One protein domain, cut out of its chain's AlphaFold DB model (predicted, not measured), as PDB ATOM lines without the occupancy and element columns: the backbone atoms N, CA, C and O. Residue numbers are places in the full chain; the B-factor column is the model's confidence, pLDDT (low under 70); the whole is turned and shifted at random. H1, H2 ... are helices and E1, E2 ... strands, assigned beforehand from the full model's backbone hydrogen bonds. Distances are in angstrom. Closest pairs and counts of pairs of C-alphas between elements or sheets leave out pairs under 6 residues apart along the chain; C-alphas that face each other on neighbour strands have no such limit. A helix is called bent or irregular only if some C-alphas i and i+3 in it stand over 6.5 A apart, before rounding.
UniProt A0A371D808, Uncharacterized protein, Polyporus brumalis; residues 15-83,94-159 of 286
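Overview. This is residues 15 to 83 and 94 to 159 of the 286 residues of an uncharacterized protein of Polyporus brumalis (UniProt A0A371D808). A short ribbon of two strands, E1 and E2, lies in the middle of a body made largely of loops and small helices, and three longer helices, H4, H5 and H6, bend round three sides of it with a corner at each link. H4 packs on E2 and H1, H5 packs on H1, and H6 touches no helix; residues 94 to 99 stick out. The 135 printed residues include six named helices and two named strands, in the order E1 H1 H2 H3 E2 H4 H5 H6, with the strands antiparallel; the class is mostly helix. The whole is compact, with a radius of gyration of the C-alphas of 16.1 A and spans of 52 by 38 by 38 A.

Along the chain. Find C-alpha 15 at (25.134, 32.944, 16.492), where E1, residues 15 to 18, begins; its partner E2, residues 73 to 78, is 15.0 A long. Look next at H4, residues 107 to 130, which runs 34.9 A from C-alpha 107 at (20.193, 37.016, 3.130). After it come H5, residues 134 to 147, 20.1 A long, and H6, residues 149 to 159, 15.8 A long, ending at (25.855, 14.308, 25.592). The small helices are H1, residues 31 to 36, H2, residues 43 to 48, and H3, residues 63 to 66. H2 is irregular, but only just: C-alphas 44 and 47 are 6.8 A apart.

Arrangement. Start at E1 and E2, antiparallel at 156 degrees, where N 17 and O 74 are 2.8 A apart and N 74 and O 17 are 2.7 A apart, within hydrogen-bond range. From E2 go to H4: their closest C-alphas, of Ser 77 and Val 114, are 6.2 A apart. H4, with residues 117 to 124 alone, touches H1 at a steep tilt of 42 degrees, opposite ways; the closest C-alphas, of Phe 36 and Lys 120, are 6.2 A apart. H5, with residues 138 to 142 alone, touches H1, about perpendicular at 76 degrees, closest at the C-alphas of Ile 32 and Tyr 138, 5.5 A. H4 and H5 only just touch, with 3 pairs of C-alphas within 8 A, and only at the corner; C-alphas 128 and 134 are closest, 5.6 A. H5 and H6 are close but not clearly touching, with C-alphas 145 and 151 closest at 7.4 A. H2 and H3 touch no helix. Every O i to N i+4 pair is within hydrogen-bond range in H1, H4 and H5, against 4 of 7 in H6 and 0 of 2 in H2, where 2 of 3 O i to N i+3 pairs are; H3 is too short for an O i to N i+4 pair.

Size, cuts and confidence. The C-alphas of Asp 95 and Ile 130 are the two farthest apart, 52.1 A. Residues 84 to 93 are not printed, and C-alphas 83 and 94 are 24.7 A apart across this cut. The links E1 to H1 and H2 to H3 are long. The mean pLDDT of the printed part is 76.5; look for values under 70 at residues 15 to 24, 38 to 47, 68 to 74 and 151 to 159, among others.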
ATOM      1  N   CYS A  15      24.951  34.221  15.834       65.50
ATOM      2  CA  CYS A  15      25.134  32.944  16.492       65.50
ATOM      3  C   CYS A  15      23.793  32.451  16.997       65.50
ATOM      4  O   CYS A  15      23.101  33.135  17.749       65.50
ATOM      5  N   LEU A  16      23.463  31.243  16.565       63.47
ATOM      6  CA  LEU A  16      22.323  30.493  17.045       63.47
ATOM      7  C   LEU A  16      22.799  29.648  18.229       63.47
ATOM      8  O   LEU A  16      23.522  28.664  18.061       63.47
ATOM      9  N   LEU A  17      22.437  30.060  19.436       65.38
ATOM     10  CA  LEU A  17      22.695  29.315  20.661       65.38
ATOM     11  C   LEU A  17      21.519  28.373  20.895       65.38
ATOM     12  O   LEU A  17      20.434  28.817  21.229       65.38
ATOM     13  N   ALA A  18      21.701  27.070  20.732       62.44
ATOM     14  CA  ALA A  18      20.629  26.131  21.039       62.44
ATOM     15  C   ALA A  18      20.475  25.950  22.560       62.44
ATOM     16  O   ALA A  18      21.446  25.601  23.241       62.44
ATOM     17  N   THR A  19      19.265  26.116  23.096       58.88
ATOM     18  CA  THR A  19      18.930  25.633  24.436       58.88
ATOM     19  C   THR A  19      18.630  24.141  24.377       58.88
ATOM     20  O   THR A  19      18.018  23.610  23.448       58.88
ATOM     21  N   PHE A  20      19.113  23.427  25.384       52.50
ATOM     22  CA  PHE A  20      19.023  21.979  25.438       52.50
ATOM     23  C   PHE A  20      17.759  21.542  26.166       52.50
ATOM     24  O   PHE A  20      17.823  21.107  27.316       52.50
ATOM     25  N   ARG A  21      16.619  21.593  25.479       58.78
ATOM     26  CA  ARG A  21      15.471  20.738  25.792       58.78
ATOM     27  C   ARG A  21      14.631  20.501  24.548       58.78
ATOM     28  O   ARG A  21      14.306  21.449  23.862       58.78
ATOM     29  N   ALA A  22      14.180  19.254  24.414       47.91
ATOM     30  CA  ALA A  22      13.107  18.777  23.539       47.91
ATOM     31  C   ALA A  22      11.747  19.481  23.737       47.91
ATOM     32  O   ALA A  22      10.771  19.088  23.105       47.91
ATOM     33  N   SER A  23      11.642  20.404  24.705       57.00
ATOM     34  CA  SER A  23      10.400  21.121  24.950       57.00
ATOM     35  C   SER A  23      10.406  22.346  24.068       57.00
ATOM     36  O   SER A  23      11.127  23.314  24.303       57.00
ATOM     37  N   SER A  24       9.581  22.266  23.047       59.94
ATOM     38  CA  SER A  24       9.260  23.340  22.134       59.94
ATOM     39  C   SER A  24       8.273  24.346  22.740       59.94
ATOM     40  O   SER A  24       7.780  25.202  22.024       59.94
ATOM     41  N   VAL A  25       8.008  24.270  24.054       72.81
ATOM     42  CA  VAL A  25       7.145  25.202  24.790       72.81
ATOM     43  C   VAL A  25       7.981  26.367  25.319       72.81
ATOM     44  O   VAL A  25       8.879  26.173  26.144       72.81
ATOM     45  N   ARG A  26       7.673  27.584  24.865       76.69
ATOM     46  CA  ARG A  26       8.443  28.801  25.162       76.69
ATOM     47  C   ARG A  26       8.443  29.154  26.639       76.69
ATOM     48  O   ARG A  26       9.496  29.458  27.189       76.69
ATOM     49  N   GLY A  27       7.289  29.028  27.294       79.88
ATOM     50  CA  GLY A  27       7.107  29.351  28.714       79.88
ATOM     51  C   GLY A  27       7.897  28.469  29.689       79.88
ATOM     52  O   GLY A  27       7.783  28.632  30.896       79.88
ATOM     53  N   TRP A  28       8.670  27.494  29.197       78.25
ATOM     54  CA  TRP A  28       9.604  26.711  30.018       78.25
ATOM     55  C   TRP A  28      11.022  27.290  30.027       78.25
ATOM     56  O   TRP A  28      11.903  26.784  30.733       78.25
ATOM     57  N   LEU A  29      11.280  28.297  29.196       79.56
ATOM     58  CA  LEU A  29      12.500  29.078  29.254       79.56
ATOM     59  C   LEU A  29      12.383  30.106  30.388       79.56
ATOM     60  O   LEU A  29      11.285  30.587  30.646       79.56
ATOM     61  N   PRO A  30      13.490  30.472  31.044       86.00
ATOM     62  CA  PRO A  30      13.490  31.597  31.967       86.00
ATOM     63  C   PRO A  30      13.171  32.877  31.192       86.00
ATOM     64  O   PRO A  30      13.488  32.977  29.998       86.00
ATOM     65  N   ASP A  31      12.573  33.856  31.862       87.81
ATOM     66  CA  ASP A  31      11.941  35.008  31.208       87.81
ATOM     67  C   ASP A  31      12.939  35.781  30.330       87.81
ATOM     68  O   ASP A  31      12.613  36.234  29.233       87.81
ATOM     69  N   ILE A  32      14.211  35.834  30.743       86.56
ATOM     70  CA  ILE A  32      15.256  36.548  29.997       86.56
ATOM     71  C   ILE A  32      15.533  35.877  28.654       86.56
ATOM     72  O   ILE A  32      15.782  36.539  27.650       86.56
ATOM     73  N   LEU A  33      15.468  34.547  28.615       83.81
ATOM     74  CA  LEU A  33      15.623  33.809  27.374       83.81
ATOM     75  C   LEU A  33      14.335  33.898  26.559       83.81
ATOM     76  O   LEU A  33      14.422  34.079  25.356       83.81
ATOM     77  N   GLN A  34      13.151  33.875  27.175       83.50
ATOM     78  CA  GLN A  34      11.908  34.128  26.437       83.50
ATOM     79  C   GLN A  34      11.928  35.482  25.718       83.50
ATOM     80  O   GLN A  34      11.398  35.580  24.614       83.50
ATOM     81  N   HIS A  35      12.556  36.505  26.300       83.12
ATOM     82  CA  HIS A  35      12.682  37.819  25.671       83.12
ATOM     83  C   HIS A  35      13.626  37.813  24.460       83.12
ATOM     84  O   HIS A  35      13.287  38.349  23.406       83.12
ATOM     85  N   PHE A  36      14.785  37.159  24.593       79.00
ATOM     86  CA  PHE A  36      15.860  37.174  23.589       79.00
ATOM     87  C   PHE A  36      15.863  36.005  22.594       79.00
ATOM     88  O   PHE A  36      16.623  36.019  21.625       79.00
ATOM     89  N   CYS A  37      15.042  34.979  22.802       74.88
ATOM     90  CA  CYS A  37      14.920  33.861  21.877       74.88
ATOM     91  C   CYS A  37      14.122  34.261  20.632       74.88
ATOM     92  O   CYS A  37      12.958  34.653  20.729       74.88
ATOM     93  N   ALA A  38      14.720  34.055  19.460       69.44
ATOM     94  CA  ALA A  38      14.001  33.989  18.195       69.44
ATOM     95  C   ALA A  38      13.787  32.517  17.854       69.44
ATOM     96  O   ALA A  38      14.754  31.769  17.717       69.44
ATOM     97  N   ALA A  39      12.537  32.085  17.734       67.94
ATOM     98  CA  ALA A  39      12.254  30.690  17.459       67.94
ATOM     99  C   ALA A  39      12.836  30.291  16.094       67.94
ATOM    100  O   ALA A  39      12.544  30.911  15.075       67.94
ATOM    101  N   VAL A  40      13.654  29.242  16.057       66.50
ATOM    102  CA  VAL A  40      14.043  28.602  14.797       66.50
ATOM    103  C   VAL A  40      13.294  27.286  14.741       66.50
ATOM    104  O   VAL A  40      13.702  26.293  15.342       66.50
ATOM    105  N   HIS A  41      12.106  27.346  14.147       64.81
ATOM    106  CA  HIS A  41      11.097  26.302  14.256       64.81
ATOM    107  C   HIS A  41      11.280  25.191  13.220       64.81
ATOM    108  O   HIS A  41      11.650  25.429  12.072       64.81
ATOM    109  N   LEU A  42      10.904  23.981  13.634       60.66
ATOM    110  CA  LEU A  42      10.329  22.989  12.731       60.66
ATOM    111  C   LEU A  42       8.885  23.400  12.462       60.66
ATOM    112  O   LEU A  42       8.173  23.739  13.409       60.66
ATOM    113  N   HIS A  43       8.482  23.382  11.192       55.88
ATOM    114  CA  HIS A  43       7.195  23.888  10.697       55.88
ATOM    115  C   HIS A  43       5.970  23.545  11.571       55.88
ATOM    116  O   HIS A  43       5.062  24.362  11.703       55.88
ATOM    117  N   ASP A  44       5.959  22.374  12.203       56.41
ATOM    118  CA  ASP A  44       4.814  21.841  12.950       56.41
ATOM    119  C   ASP A  44       4.466  22.628  14.228       56.41
ATOM    120  O   ASP A  44       3.344  22.544  14.721       56.41
ATOM    121  N   MET A  45       5.408  23.410  14.764       59.31
ATOM    122  CA  MET A  45       5.248  24.153  16.023       59.31
ATOM    123  C   MET A  45       4.726  25.584  15.843       59.31
ATOM    124  O   MET A  45       4.331  26.218  16.817       59.31
ATOM    125  N   ILE A  46       4.699  26.094  14.608       60.94
ATOM    126  CA  ILE A  46       4.268  27.468  14.297       60.94
ATOM    127  C   ILE A  46       2.803  27.696  14.711       60.94
ATOM    128  O   ILE A  46       2.417  28.807  15.059       60.94
ATOM    129  N   ALA A  47       1.988  26.636  14.719       66.00
ATOM    130  CA  ALA A  47       0.579  26.710  15.090       66.00
ATOM    131  C   ALA A  47       0.340  27.149  16.548       66.00
ATOM    132  O   ALA A  47      -0.726  27.687  16.838       66.00
ATOM    133  N   GLU A  48       1.299  26.932  17.454       73.44
ATOM    134  CA  GLU A  48       1.172  27.318  18.868       73.44
ATOM    135  C   GLU A  48       1.498  28.804  19.104       73.44
ATOM    136  O   GLU A  48       1.012  29.395  20.066       73.44
ATOM    137  N   GLU A  49       2.280  29.421  18.211       74.56
ATOM    138  CA  GLU A  49       2.773  30.800  18.332       74.56
ATOM    139  C   GLU A  49       2.687  31.563  16.984       74.56
ATOM    140  O   GLU A  49       3.701  32.046  16.476       74.56
ATOM    141  N   PRO A  50       1.490  31.706  16.376       75.56
ATOM    142  CA  PRO A  50       1.341  32.208  15.003       75.56
ATOM    143  C   PRO A  50       1.781  33.668  14.811       75.56
ATOM    144  O   PRO A  50       2.134  34.062  13.701       75.56
ATOM    145  N   ASP A  51       1.772  34.466  15.880       81.06
ATOM    146  CA  ASP A  51       2.107  35.896  15.844       81.06
ATOM    147  C   ASP A  51       3.589  36.184  16.126       81.06
ATOM    148  O   ASP A  51       4.015  37.345  16.150       81.06
ATOM    149  N   LEU A  52       4.383  35.142  16.375       79.56
ATOM    150  CA  LEU A  52       5.781  35.282  16.741       79.56
ATOM    151  C   LEU A  52       6.696  35.073  15.539       79.56
ATOM    152  O   LEU A  52       6.521  34.176  14.711       79.56
ATOM    153  N   TYR A  53       7.705  35.940  15.464       82.44
ATOM    154  CA  TYR A  53       8.737  35.833  14.451       82.44
ATOM    155  C   TYR A  53       9.488  34.509  14.593       82.44
ATOM    156  O   TYR A  53       9.915  34.138  15.693       82.44
ATOM    157  N   HIS A  54       9.688  33.837  13.465       79.06
ATOM    158  CA  HIS A  54      10.472  32.621  13.379       79.06
ATOM    159  C   HIS A  54      11.380  32.652  12.156       79.06
ATOM    160  O   HIS A  54      10.997  33.133  11.093       79.06
ATOM    161  N   ALA A  55      12.587  32.119  12.316       80.50
ATOM    162  CA  ALA A  55      13.545  31.987  11.229       80.50
ATOM    163  C   ALA A  55      13.695  30.517  10.828       80.50
ATOM    164  O   ALA A  55      13.591  29.614  11.660       80.50
ATOM    165  N   HIS A  56      13.991  30.274   9.555       80.19
ATOM    166  CA  HIS A  56      14.305  28.940   9.054       80.19
ATOM    167  C   HIS A  56      15.816  28.775   8.901       80.19
ATOM    168  O   HIS A  56      16.537  29.710   8.546       80.19
ATOM    169  N   THR A  57      16.315  27.562   9.143       81.06
ATOM    170  CA  THR A  57      17.701  27.220   8.808       81.06
ATOM    171  C   THR A  57      17.797  26.455   7.497       81.06
ATOM    172  O   THR A  57      16.866  25.778   7.067       81.06
ATOM    173  N   ARG A  58      18.981  26.504   6.887       82.38
ATOM    174  CA  ARG A  58      19.411  25.683   5.761       82.38
ATOM    175  C   ARG A  58      20.682  24.911   6.161       82.38
ATOM    176  O   ARG A  58      21.675  25.528   6.544       82.38
ATOM    177  N   PRO A  59      20.670  23.567   6.113       80.12
ATOM    178  CA  PRO A  59      19.460  22.748   5.988       80.12
ATOM    179  C   PRO A  59      18.496  23.008   7.157       80.12
ATOM    180  O   PRO A  59      18.886  23.575   8.179       80.12
ATOM    181  N   GLU A  60      17.245  22.585   7.013       80.00
ATOM    182  CA  GLU A  60      16.269  22.698   8.097       80.00
ATOM    183  C   GLU A  60      16.775  21.981   9.354       80.00
ATOM    184  O   GLU A  60      17.420  20.925   9.286       80.00
ATOM    185  N   TRP A  61      16.536  22.580  10.515       77.50
ATOM    186  CA  TRP A  61      16.943  22.017  11.789       77.50
ATOM    187  C   TRP A  61      15.970  20.920  12.211       77.50
ATOM    188  O   TRP A  61      15.018  21.173  12.935       77.50
ATOM    189  N   THR A  62      16.215  19.686  11.780       77.00
ATOM    190  CA  THR A  62      15.411  18.529  12.200       77.00
ATOM    191  C   THR A  62      16.128  17.683  13.253       77.00
ATOM    192  O   THR A  62      17.366  17.740  13.355       77.00
ATOM    193  N   PRO A  63      15.408  16.866  14.046       75.88
ATOM    194  CA  PRO A  63      16.041  15.950  14.986       75.88
ATOM    195  C   PRO A  63      16.991  14.959  14.329       75.88
ATOM    196  O   PRO A  63      18.027  14.619  14.899       75.88
ATOM    197  N   GLU A  64      16.699  14.542  13.104       79.19
ATOM    198  CA  GLU A  64      17.531  13.622  12.339       79.19
ATOM    199  C   GLU A  64      18.840  14.295  11.897       79.19
ATOM    200  O   GLU A  64      19.899  13.663  11.895       79.19
ATOM    201  N   ARG A  65      18.792  15.595  11.570       80.06
ATOM    202  CA  ARG A  65      19.951  16.389  11.123       80.06
ATOM    203  C   ARG A  65      20.815  16.893  12.268       80.06
ATOM    204  O   ARG A  65      22.040  16.864  12.164       80.06
ATOM    205  N   SER A  66      20.200  17.355  13.350       75.00
ATOM    206  CA  SER A  66      20.909  17.824  14.548       75.00
ATOM    207  C   SER A  66      21.311  16.663  15.469       75.00
ATOM    208  O   SER A  66      22.234  16.778  16.282       75.00
ATOM    209  N   GLY A  67      20.649  15.512  15.319       76.25
ATOM    210  CA  GLY A  67      20.769  14.355  16.198       76.25
ATOM    211  C   GLY A  67      20.134  14.564  17.570       76.25
ATOM    212  O   GLY A  67      20.478  13.822  18.493       76.25
ATOM    213  N   ARG A  68      19.294  15.595  17.736       69.38
ATOM    214  CA  ARG A  68      18.650  15.945  19.007       69.38
ATOM    215  C   ARG A  68      17.204  16.382  18.792       69.38
ATOM    216  O   ARG A  68      16.930  17.059  17.813       69.38
ATOM    217  N   PRO A  69      16.290  16.055  19.715       64.25
ATOM    218  CA  PRO A  69      14.928  16.572  19.651       64.25
ATOM    219  C   PRO A  69      14.915  18.107  19.693       64.25
ATOM    220  O   PRO A  69      15.836  18.713  20.247       64.25
ATOM    221  N   ASN A  70      13.869  18.684  19.097       60.16
ATOM    222  CA  ASN A  70      13.621  20.116  18.887       60.16
ATOM    223  C   ASN A  70      14.136  20.961  20.056       60.16
ATOM    224  O   ASN A  70      13.782  20.692  21.196       60.16
ATOM    225  N   GLY A  71      14.962  21.967  19.782       63.50
ATOM    226  CA  GLY A  71      15.453  22.908  20.786       63.50
ATOM    227  C   GLY A  71      15.209  24.336  20.328       63.50
ATOM    228  O   GLY A  71      15.092  24.588  19.131       63.50
ATOM    229  N   TRP A  72      15.150  25.271  21.273       65.50
ATOM    230  CA  TRP A  72      15.104  26.690  20.943       65.50
ATOM    231  C   TRP A  72      16.474  27.136  20.474       65.50
ATOM    232  O   TRP A  72      17.455  26.891  21.171       65.50
ATOM    233  N   LEU A  73      16.562  27.812  19.334       67.38
ATOM    234  CA  LEU A  73      17.753  28.588  19.016       67.38
ATOM    235  C   LEU A  73      17.551  29.996  19.574       67.38
ATOM    236  O   LEU A  73      16.503  30.595  19.413       67.38
ATOM    237  N   ILE A  74      18.548  30.517  20.269       68.88
ATOM    238  CA  ILE A  74      18.608  31.907  20.690       68.88
ATOM    239  C   ILE A  74      19.497  32.593  19.677       68.88
ATOM    240  O   ILE A  74      20.682  32.271  19.572       68.88
ATOM    241  N   ALA A  75      18.921  33.497  18.898       74.19
ATOM    242  CA  ALA A  75      19.689  34.286  17.963       74.19
ATOM    243  C   ALA A  75      20.298  35.477  18.697       74.19
ATOM    244  O   ALA A  75      19.595  36.293  19.285       74.19
ATOM    245  N   CYS A  76      21.621  35.570  18.654       72.06
ATOM    246  CA  CYS A  76      22.339  36.756  19.082       72.06
ATOM    247  C   CYS A  76      23.253  37.206  17.946       72.06
ATOM    248  O   CYS A  76      24.135  36.459  17.503       72.06
ATOM    249  N   SER A  77      23.024  38.419  17.450       74.62
ATOM    250  CA  SER A  77      23.917  39.059  16.492       74.62
ATOM    251  C   SER A  77      25.167  39.552  17.212       74.62
ATOM    252  O   SER A  77      25.069  40.299  18.185       74.62
ATOM    253  N   PHE A  78      26.346  39.187  16.716       68.56
ATOM    254  CA  PHE A  78      27.594  39.768  17.196       68.56
ATOM    255  C   PHE A  78      28.634  39.895  16.089       68.56
ATOM    256  O   PHE A  78      28.699  39.116  15.136       68.56
ATOM    257  N   SER A  79      29.536  40.849  16.272       70.56
ATOM    258  CA  SER A  79      30.706  41.013  15.416       70.56
ATOM    259  C   SER A  79      31.880  40.240  16.009       70.56
ATOM    260  O   SER A  79      32.320  40.519  17.120       70.56
ATOM    261  N   SER A  80      32.412  39.257  15.277       68.00
ATOM    262  CA  SER A  80      33.625  38.541  15.691       68.00
ATOM    263  C   SER A  80      34.567  38.264  14.523       68.00
ATOM    264  O   SER A  80      34.173  37.720  13.480       68.00
ATOM    265  N   LYS A  81      35.842  38.605  14.744       75.00
ATOM    266  CA  LYS A  81      36.985  38.236  13.893       75.00
ATOM    267  C   LYS A  81      37.588  36.878  14.285       75.00
ATOM    268  O   LYS A  81      38.416  36.353  13.549       75.00
ATOM    269  N   GLY A  82      37.187  36.318  15.430       76.00
ATOM    270  CA  GLY A  82      37.713  35.059  15.956       76.00
ATOM    271  C   GLY A  82      37.146  33.819  15.263       76.00
ATOM    272  O   GLY A  82      36.090  33.853  14.624       76.00
ATOM    273  N   HIS A  83      37.848  32.693  15.419       74.38
ATOM    274  CA  HIS A  83      37.349  31.389  14.993       74.38
ATOM    275  C   HIS A  83      36.248  30.902  15.947       74.38
ATOM    276  O   HIS A  83      36.433  30.878  17.161       74.38
ATOM    277  N   ALA A  94      25.552  14.998   2.792       77.88
ATOM    278  CA  ALA A  94      25.880  14.074   1.706       77.88
ATOM    279  C   ALA A  94      27.361  13.661   1.744       77.88
ATOM    280  O   ALA A  94      27.684  12.502   1.514       77.88
ATOM    281  N   ASP A  95      28.242  14.603   2.097       76.88
ATOM    282  CA  ASP A  95      29.672  14.372   2.286       76.88
ATOM    283  C   ASP A  95      30.031  14.320   3.785       76.88
ATOM    284  O   ASP A  95      30.028  15.363   4.447       76.88
ATOM    285  N   PRO A  96      30.396  13.148   4.338       71.25
ATOM    286  CA  PRO A  96      30.815  12.999   5.729       71.25
ATOM    287  C   PRO A  96      32.070  13.795   6.117       71.25
ATOM    288  O   PRO A  96      32.312  13.957   7.310       71.25
ATOM    289  N   SER A  97      32.860  14.308   5.178       71.44
ATOM    290  CA  SER A  97      34.054  15.117   5.473       71.44
ATOM    291  C   SER A  97      33.783  16.627   5.535       71.44
ATOM    292  O   SER A  97      34.581  17.377   6.097       71.44
ATOM    293  N   SER A  98      32.623  17.077   5.049       75.88
ATOM    294  CA  SER A  98      32.245  18.490   5.045       75.88
ATOM    295  C   SER A  98      31.984  19.041   6.455       75.88
ATOM    296  O   SER A  98      31.237  18.463   7.247       75.88
ATOM    297  N   ASN A  99      32.523  20.232   6.741       67.81
ATOM    298  CA  ASN A  99      32.252  21.015   7.956       67.81
ATOM    299  C   ASN A  99      30.931  21.813   7.873       67.81
ATOM    300  O   ASN A  99      30.817  22.897   8.447       67.81
ATOM    301  N   SER A 100      29.939  21.302   7.137       77.00
ATOM    302  CA  SER A 100      28.632  21.944   6.964       77.00
ATOM    303  C   SER A 100      27.939  22.179   8.313       77.00
ATOM    304  O   SER A 100      27.765  21.263   9.126       77.00
ATOM    305  N   SER A 101      27.530  23.427   8.532       78.56
ATOM    306  CA  SER A 101      26.739  23.878   9.676       78.56
ATOM    307  C   SER A 101      25.394  24.427   9.211       78.56
ATOM    308  O   SER A 101      25.215  24.727   8.033       78.56
ATOM    309  N   PHE A 102      24.469  24.588  10.149       79.62
ATOM    310  CA  PHE A 102      23.195  25.259   9.912       79.62
ATOM    311  C   PHE A 102      23.415  26.761   9.701       79.62
ATOM    312  O   PHE A 102      24.168  27.387  10.454       79.62
ATOM    313  N   THR A 103      22.770  27.331   8.689       80.12
ATOM    314  CA  THR A 103      22.746  28.778   8.423       80.12
ATOM    315  C   THR A 103      21.305  29.262   8.393       80.12
ATOM    316  O   THR A 103      20.431  28.502   8.007       80.12
ATOM    317  N   VAL A 104      21.036  30.505   8.783       80.25
ATOM    318  CA  VAL A 104      19.724  31.137   8.535       80.25
ATOM    319  C   VAL A 104      19.595  31.370   7.027       80.25
ATOM    320  O   VAL A 104      20.620  31.619   6.396       80.25
ATOM    321  N   GLY A 105      18.404  31.165   6.456       74.75
ATOM    322  CA  GLY A 105      18.178  30.898   5.032       74.75
ATOM    323  C   GLY A 105      18.736  31.916   4.032       74.75
ATOM    324  O   GLY A 105      19.923  31.881   3.711       74.75
ATOM    325  N   ALA A 106      17.859  32.688   3.388       80.25
ATOM    326  CA  ALA A 106      18.283  33.747   2.467       80.25
ATOM    327  C   ALA A 106      18.885  34.936   3.237       80.25
ATOM    328  O   ALA A 106      18.670  35.082   4.437       80.25
ATOM    329  N   GLU A 107      19.626  35.796   2.541       82.56
ATOM    330  CA  GLU A 107      20.193  37.016   3.130       82.56
ATOM    331  C   GLU A 107      19.113  37.899   3.773       82.56
ATOM    332  O   GLU A 107      19.295  38.372   4.891       82.56
ATOM    333  N   ASP A 108      17.951  38.013   3.128       84.56
ATOM    334  CA  ASP A 108      16.807  38.764   3.648       84.56
ATOM    335  C   ASP A 108      16.283  38.188   4.976       84.56
ATOM    336  O   ASP A 108      16.031  38.942   5.914       84.56
ATOM    337  N   GLU A 109      16.198  36.855   5.105       84.19
ATOM    338  CA  GLU A 109      15.791  36.189   6.357       84.19
ATOM    339  C   GLU A 109      16.804  36.458   7.480       84.19
ATOM    340  O   GLU A 109      16.435  36.657   8.637       84.19
ATOM    341  N   LEU A 110      18.100  36.477   7.146       83.75
ATOM    342  CA  LEU A 110      19.152  36.809   8.104       83.75
ATOM    343  C   LEU A 110      19.047  38.269   8.558       83.75
ATOM    344  O   LEU A 110      19.186  38.544   9.750       83.75
ATOM    345  N   MET A 111      18.806  39.195   7.631       86.69
ATOM    346  CA  MET A 111      18.634  40.616   7.938       86.69
ATOM    347  C   MET A 111      17.398  40.862   8.804       86.69
ATOM    348  O   MET A 111      17.467  41.643   9.754       86.69
ATOM    349  N   GLU A 112      16.300  40.160   8.535       87.00
ATOM    350  CA  GLU A 112      15.091  40.218   9.356       87.00
ATOM    351  C   GLU A 112      15.345  39.676  10.769       87.00
ATOM    352  O   GLU A 112      15.000  40.330  11.753       87.00
ATOM    353  N   LEU A 113      16.046  38.544  10.893       85.38
ATOM    354  CA  LEU A 113      16.428  37.999  12.195       85.38
ATOM    355  C   LEU A 113      17.302  38.980  12.987       85.38
ATOM    356  O   LEU A 113      17.098  39.159  14.188       85.38
ATOM    357  N   VAL A 114      18.267  39.628  12.328       86.31
ATOM    358  CA  VAL A 114      19.098  40.668  12.951       86.31
ATOM    359  C   VAL A 114      18.236  41.839  13.421       86.31
ATOM    360  O   VAL A 114      18.418  42.295  14.549       86.31
ATOM    361  N   ALA A 115      17.283  42.298  12.605       87.81
ATOM    362  CA  ALA A 115      16.371  43.375  12.983       87.81
ATOM    363  C   ALA A 115      15.551  43.011  14.232       87.81
ATOM    364  O   ALA A 115      15.480  43.812  15.163       87.81
ATOM    365  N   VAL A 116      15.034  41.780  14.308       87.06
ATOM    366  CA  VAL A 116      14.304  41.273  15.481       87.06
ATOM    367  C   VAL A 116      15.201  41.197  16.720       87.06
ATOM    368  O   VAL A 116      14.782  41.597  17.805       87.06
ATOM    369  N   CYS A 117      16.451  40.737  16.587       84.69
ATOM    370  CA  CYS A 117      17.408  40.743  17.699       84.69
ATOM    371  C   CYS A 117      17.654  42.164  18.233       84.69
ATOM    372  O   CYS A 117      17.728  42.359  19.447       84.69
ATOM    373  N   VAL A 118      17.780  43.148  17.336       86.75
ATOM    374  CA  VAL A 118      17.970  44.559  17.703       86.75
ATOM    375  C   VAL A 118      16.725  45.117  18.391       86.75
ATOM    376  O   VAL A 118      16.858  45.741  19.440       86.75
ATOM    377  N   GLU A 119      15.532  44.858  17.854       89.12
ATOM    378  CA  GLU A 119      14.254  45.274  18.450       89.12
ATOM    379  C   GLU A 119      14.115  44.739  19.881       89.12
ATOM    380  O   GLU A 119      13.966  45.518  20.821       89.12
ATOM    381  N   LYS A 120      14.314  43.429  20.083       87.44
ATOM    382  CA  LYS A 120      14.271  42.805  21.417       87.44
ATOM    383  C   LYS A 120      15.281  43.399  22.390       87.44
ATOM    384  O   LYS A 120      14.995  43.535  23.581       87.44
ATOM    385  N   TRP A 121      16.469  43.749  21.902       86.50
ATOM    386  CA  TRP A 121      17.485  44.407  22.717       86.50
ATOM    387  C   TRP A 121      17.068  45.811  23.151       86.50
ATOM    388  O   TRP A 121      17.250  46.158  24.318       86.50
ATOM    389  N   LEU A 122      16.478  46.597  22.253       90.81
ATOM    390  CA  LEU A 122      15.963  47.926  22.582       90.81
ATOM    391  C   LEU A 122      14.795  47.849  23.572       90.81
ATOM    392  O   LEU A 122      14.807  48.577  24.566       90.81
ATOM    393  N   ASP A 123      13.860  46.920  23.364       91.19
ATOM    394  CA  ASP A 123      12.749  46.665  24.290       91.19
ATOM    395  C   ASP A 123      13.268  46.348  25.696       91.19
ATOM    396  O   ASP A 123      12.802  46.904  26.691       91.19
ATOM    397  N   TRP A 124      14.296  45.498  25.781       90.38
ATOM    398  CA  TRP A 124      14.918  45.137  27.051       90.38
ATOM    399  C   TRP A 124      15.568  46.334  27.748       90.38
ATOM    400  O   TRP A 124      15.430  46.520  28.960       90.38
ATOM    401  N   GLN A 125      16.288  47.163  26.988       91.56
ATOM    402  CA  GLN A 125      16.893  48.382  27.521       91.56
ATOM    403  C   GLN A 125      15.828  49.338  28.062       91.56
ATOM    404  O   GLN A 125      16.015  49.911  29.139       91.56
ATOM    405  N   GLN A 126      14.711  49.485  27.349       94.62
ATOM    406  CA  GLN A 126      13.590  50.307  27.787       94.62
ATOM    407  C   GLN A 126      12.937  49.746  29.056       94.62
ATOM    408  O   GLN A 126      12.687  50.503  29.996       94.62
ATOM    409  N   GLU A 127      12.717  48.433  29.131       93.00
ATOM    410  CA  GLU A 127      12.179  47.783  30.327       93.00
ATOM    411  C   GLU A 127      13.088  48.004  31.539       93.00
ATOM    412  O   GLU A 127      12.610  48.401  32.597       93.00
ATOM    413  N   CYS A 128      14.404  47.845  31.378       91.94
ATOM    414  CA  CYS A 128      15.371  48.121  32.444       91.94
ATOM    415  C   CYS A 128      15.401  49.598  32.864       91.94
ATOM    416  O   CYS A 128      15.681  49.903  34.025       91.94
ATOM    417  N   ALA A 129      15.139  50.523  31.935       94.69
ATOM    418  CA  ALA A 129      15.077  51.951  32.236       94.69
ATOM    419  C   ALA A 129      13.835  52.307  33.070       94.69
ATOM    420  O   ALA A 129      13.924  53.138  33.976       94.69
ATOM    421  N   ILE A 130      12.698  51.665  32.787       97.25
ATOM    422  CA  ILE A 130      11.428  51.869  33.502       97.25
ATOM    423  C   ILE A 130      11.431  51.116  34.840       97.25
ATOM    424  O   ILE A 130      11.068  51.670  35.875       97.25
ATOM    425  N   ASN A 131      11.872  49.859  34.832       96.50
ATOM    426  CA  ASN A 131      11.928  48.973  35.987       96.50
ATOM    427  C   ASN A 131      13.387  48.660  36.345       96.50
ATOM    428  O   ASN A 131      13.999  47.725  35.825       96.50
ATOM    429  N   ARG A 132      13.929  49.414  37.309       93.62
ATOM    430  CA  ARG A 132      15.321  49.266  37.772       93.62
ATOM    431  C   ARG A 132      15.650  47.883  38.335       93.62
ATOM    432  O   ARG A 132      16.823  47.506  38.363       93.62
ATOM    433  N   ASP A 133      14.649  47.140  38.799       96.31
ATOM    434  CA  ASP A 133      14.842  45.801  39.350       96.31
ATOM    435  C   ASP A 133      14.632  44.690  38.318       96.31
ATOM    436  O   ASP A 133      14.976  43.548  38.623       96.31
ATOM    437  N   ALA A 134      14.184  45.004  37.092       92.62
ATOM    438  CA  ALA A 134      13.995  44.022  36.022       92.62
ATOM    439  C   ALA A 134      15.242  43.143  35.882       92.62
ATOM    440  O   ALA A 134      15.192  41.946  36.158       92.62
ATOM    441  N   TYR A 135      16.405  43.735  35.598       91.69
ATOM    442  CA  TYR A 135      17.649  42.974  35.453       91.69
ATOM    443  C   TYR A 135      17.925  42.006  36.619       91.69
ATOM    444  O   TYR A 135      18.349  40.873  36.390       91.69
ATOM    445  N   LYS A 136      17.670  42.418  37.870       93.94
ATOM    446  CA  LYS A 136      17.887  41.552  39.039       93.94
ATOM    447  C   LYS A 136      16.909  40.381  39.051       93.94
ATOM    448  O   LYS A 136      17.348  39.258  39.283       93.94
ATOM    449  N   THR A 137      15.630  40.635  38.775       93.88
ATOM    450  CA  THR A 137      14.578  39.613  38.695       93.88
ATOM    451  C   THR A 137      14.894  38.585  37.615       93.88
ATOM    452  O   THR A 137      15.010  37.398  37.910       93.88
ATOM    453  N   TYR A 138      15.156  39.045  36.392       91.44
ATOM    454  CA  TYR A 138      15.482  38.191  35.252       91.44
ATOM    455  C   TYR A 138      16.769  37.382  35.473       91.44
ATOM    456  O   TYR A 138      16.851  36.198  35.138       91.44
ATOM    457  N   ARG A 139      17.792  37.995  36.084       91.31
ATOM    458  CA  ARG A 139      19.028  37.292  36.449       91.31
ATOM    459  C   ARG A 139      18.788  36.239  37.529       91.31
ATOM    460  O   ARG A 139      19.386  35.168  37.455       91.31
ATOM    461  N   ALA A 140      17.971  36.541  38.537       93.69
ATOM    462  CA  ALA A 140      17.647  35.602  39.604       93.69
ATOM    463  C   ALA A 140      16.893  34.383  39.058       93.69
ATOM    464  O   ALA A 140      17.296  33.256  39.344       93.69
ATOM    465  N   ASP A 141      15.885  34.610  38.214       91.44
ATOM    466  CA  ASP A 141      15.147  33.557  37.511       91.44
ATOM    467  C   ASP A 141      16.088  32.670  36.678       91.44
ATOM    468  O   ASP A 141      16.146  31.451  36.863       91.44
ATOM    469  N   TYR A 142      16.949  33.283  35.861       89.19
ATOM    470  CA  TYR A 142      17.939  32.545  35.076       89.19
ATOM    471  C   TYR A 142      18.908  31.722  35.939       89.19
ATOM    472  O   TYR A 142      19.249  30.589  35.590       89.19
ATOM    473  N   GLU A 143      19.372  32.258  37.069       89.88
ATOM    474  CA  GLU A 143      20.273  31.540  37.977       89.88
ATOM    475  C   GLU A 143      19.587  30.360  38.677       89.88
ATOM    476  O   GLU A 143      20.225  29.317  38.863       89.88
ATOM    477  N   ILE A 144      18.305  30.490  39.033       89.56
ATOM    478  CA  ILE A 144      17.489  29.380  39.549       89.56
ATOM    479  C   ILE A 144      17.370  28.305  38.469       89.56
ATOM    480  O   ILE A 144      17.754  27.153  38.691       89.56
ATOM    481  N   TRP A 145      16.940  28.704  37.272       86.25
ATOM    482  CA  TRP A 145      16.774  27.822  36.124       86.25
ATOM    483  C   TRP A 145      18.066  27.066  35.768       86.25
ATOM    484  O   TRP A 145      18.066  25.848  35.582       86.25
ATOM    485  N   ARG A 146      19.210  27.757  35.751       83.06
ATOM    486  CA  ARG A 146      20.529  27.180  35.429       83.06
ATOM    487  C   ARG A 146      21.004  26.147  36.459       83.06
ATOM    488  O   ARG A 146      21.797  25.254  36.126       83.06
ATOM    489  N   LYS A 147      20.605  26.301  37.723       86.12
ATOM    490  CA  LYS A 147      21.005  25.419  38.832       86.12
ATOM    491  C   LYS A 147      20.063  24.243  39.024       86.12
ATOM    492  O   LYS A 147      20.474  23.271  39.655       86.12
ATOM    493  N   ASP A 148      18.854  24.309  38.478       84.19
ATOM    494  CA  ASP A 148      17.854  23.268  38.647       84.19
ATOM    495  C   ASP A 148      18.399  21.891  38.166       84.19
ATOM    496  O   ASP A 148      18.761  21.709  36.989       84.19
ATOM    497  N   PRO A 149      18.485  20.895  39.076       78.00
ATOM    498  CA  PRO A 149      18.965  19.551  38.771       78.00
ATOM    499  C   PRO A 149      18.181  18.861  37.654       78.00
ATOM    500  O   PRO A 149      18.767  18.093  36.891       78.00
ATOM    501  N   PHE A 150      16.886  19.141  37.501       71.44
ATOM    502  CA  PHE A 150      16.064  18.584  36.425       71.44
ATOM    503  C   PHE A 150      16.459  19.125  35.048       71.44
ATOM    504  O   PHE A 150      16.232  18.453  34.030       71.44
ATOM    505  N   TYR A 151      17.069  20.310  34.988       64.81
ATOM    506  CA  TYR A 151      17.665  20.840  33.764       64.81
ATOM    507  C   TYR A 151      19.064  20.263  33.546       64.81
ATOM    508  O   TYR A 151      19.332  19.765  32.449       64.81
ATOM    509  N   ARG A 152      19.918  20.215  34.582       63.50
ATOM    510  CA  ARG A 152      21.287  19.654  34.497       63.50
ATOM    511  C   ARG A 152      21.334  18.154  34.185       63.50
ATOM    512  O   ARG A 152      22.087  17.726  33.311       63.50
ATOM    513  N   ALA A 153      20.521  17.342  34.857       58.84
ATOM    514  CA  ALA A 153      20.506  15.889  34.673       58.84
ATOM    515  C   ALA A 153      20.057  15.492  33.255       58.84
ATOM    516  O   ALA A 153      20.562  14.524  32.691       58.84
ATOM    517  N   ARG A 154      19.154  16.272  32.642       56.09
ATOM    518  CA  ARG A 154      18.657  16.033  31.274       56.09
ATOM    519  C   ARG A 154      19.546  16.624  30.176       56.09
ATOM    520  O   ARG A 154      19.541  16.110  29.063       56.09
ATOM    521  N   THR A 155      20.331  17.662  30.470       51.50
ATOM    522  CA  THR A 155      21.365  18.156  29.539       51.50
ATOM    523  C   THR A 155      22.527  17.177  29.426       51.50
ATOM    524  O   THR A 155      23.045  16.961  28.330       51.50
ATOM    525  N   MET A 156      22.917  16.545  30.537       46.09
ATOM    526  CA  MET A 156      24.030  15.595  30.557       46.09
ATOM    527  C   MET A 156      23.708  14.280  29.838       46.09
ATOM    528  O   MET A 156      24.545  13.789  29.083       46.09
ATOM    529  N   THR A 157      22.491  13.740  29.962       45.03
ATOM    530  CA  THR A 157      22.109  12.505  29.247       45.03
ATOM    531  C   THR A 157      22.093  12.667  27.723       45.03
ATOM    532  O   THR A 157      22.340  11.700  27.004       45.03
ATOM    533  N   ALA A 158      21.914  13.889  27.214       45.28
ATOM    534  CA  ALA A 158      21.973  14.184  25.782       45.28
ATOM    535  C   ALA A 158      23.407  14.222  25.203       45.28
ATOM    536  O   ALA A 158      23.572  14.143  23.986       45.28
ATOM    537  N   ASN A 159      24.451  14.327  26.038       44.75
ATOM    538  CA  ASN A 159      25.855  14.308  25.592       44.75
ATOM    539  C   ASN A 159      26.508  12.917  25.653       44.75
ATOM    540  O   ASN A 159      27.540  12.718  25.021       44.75
TER     541      ASN A 159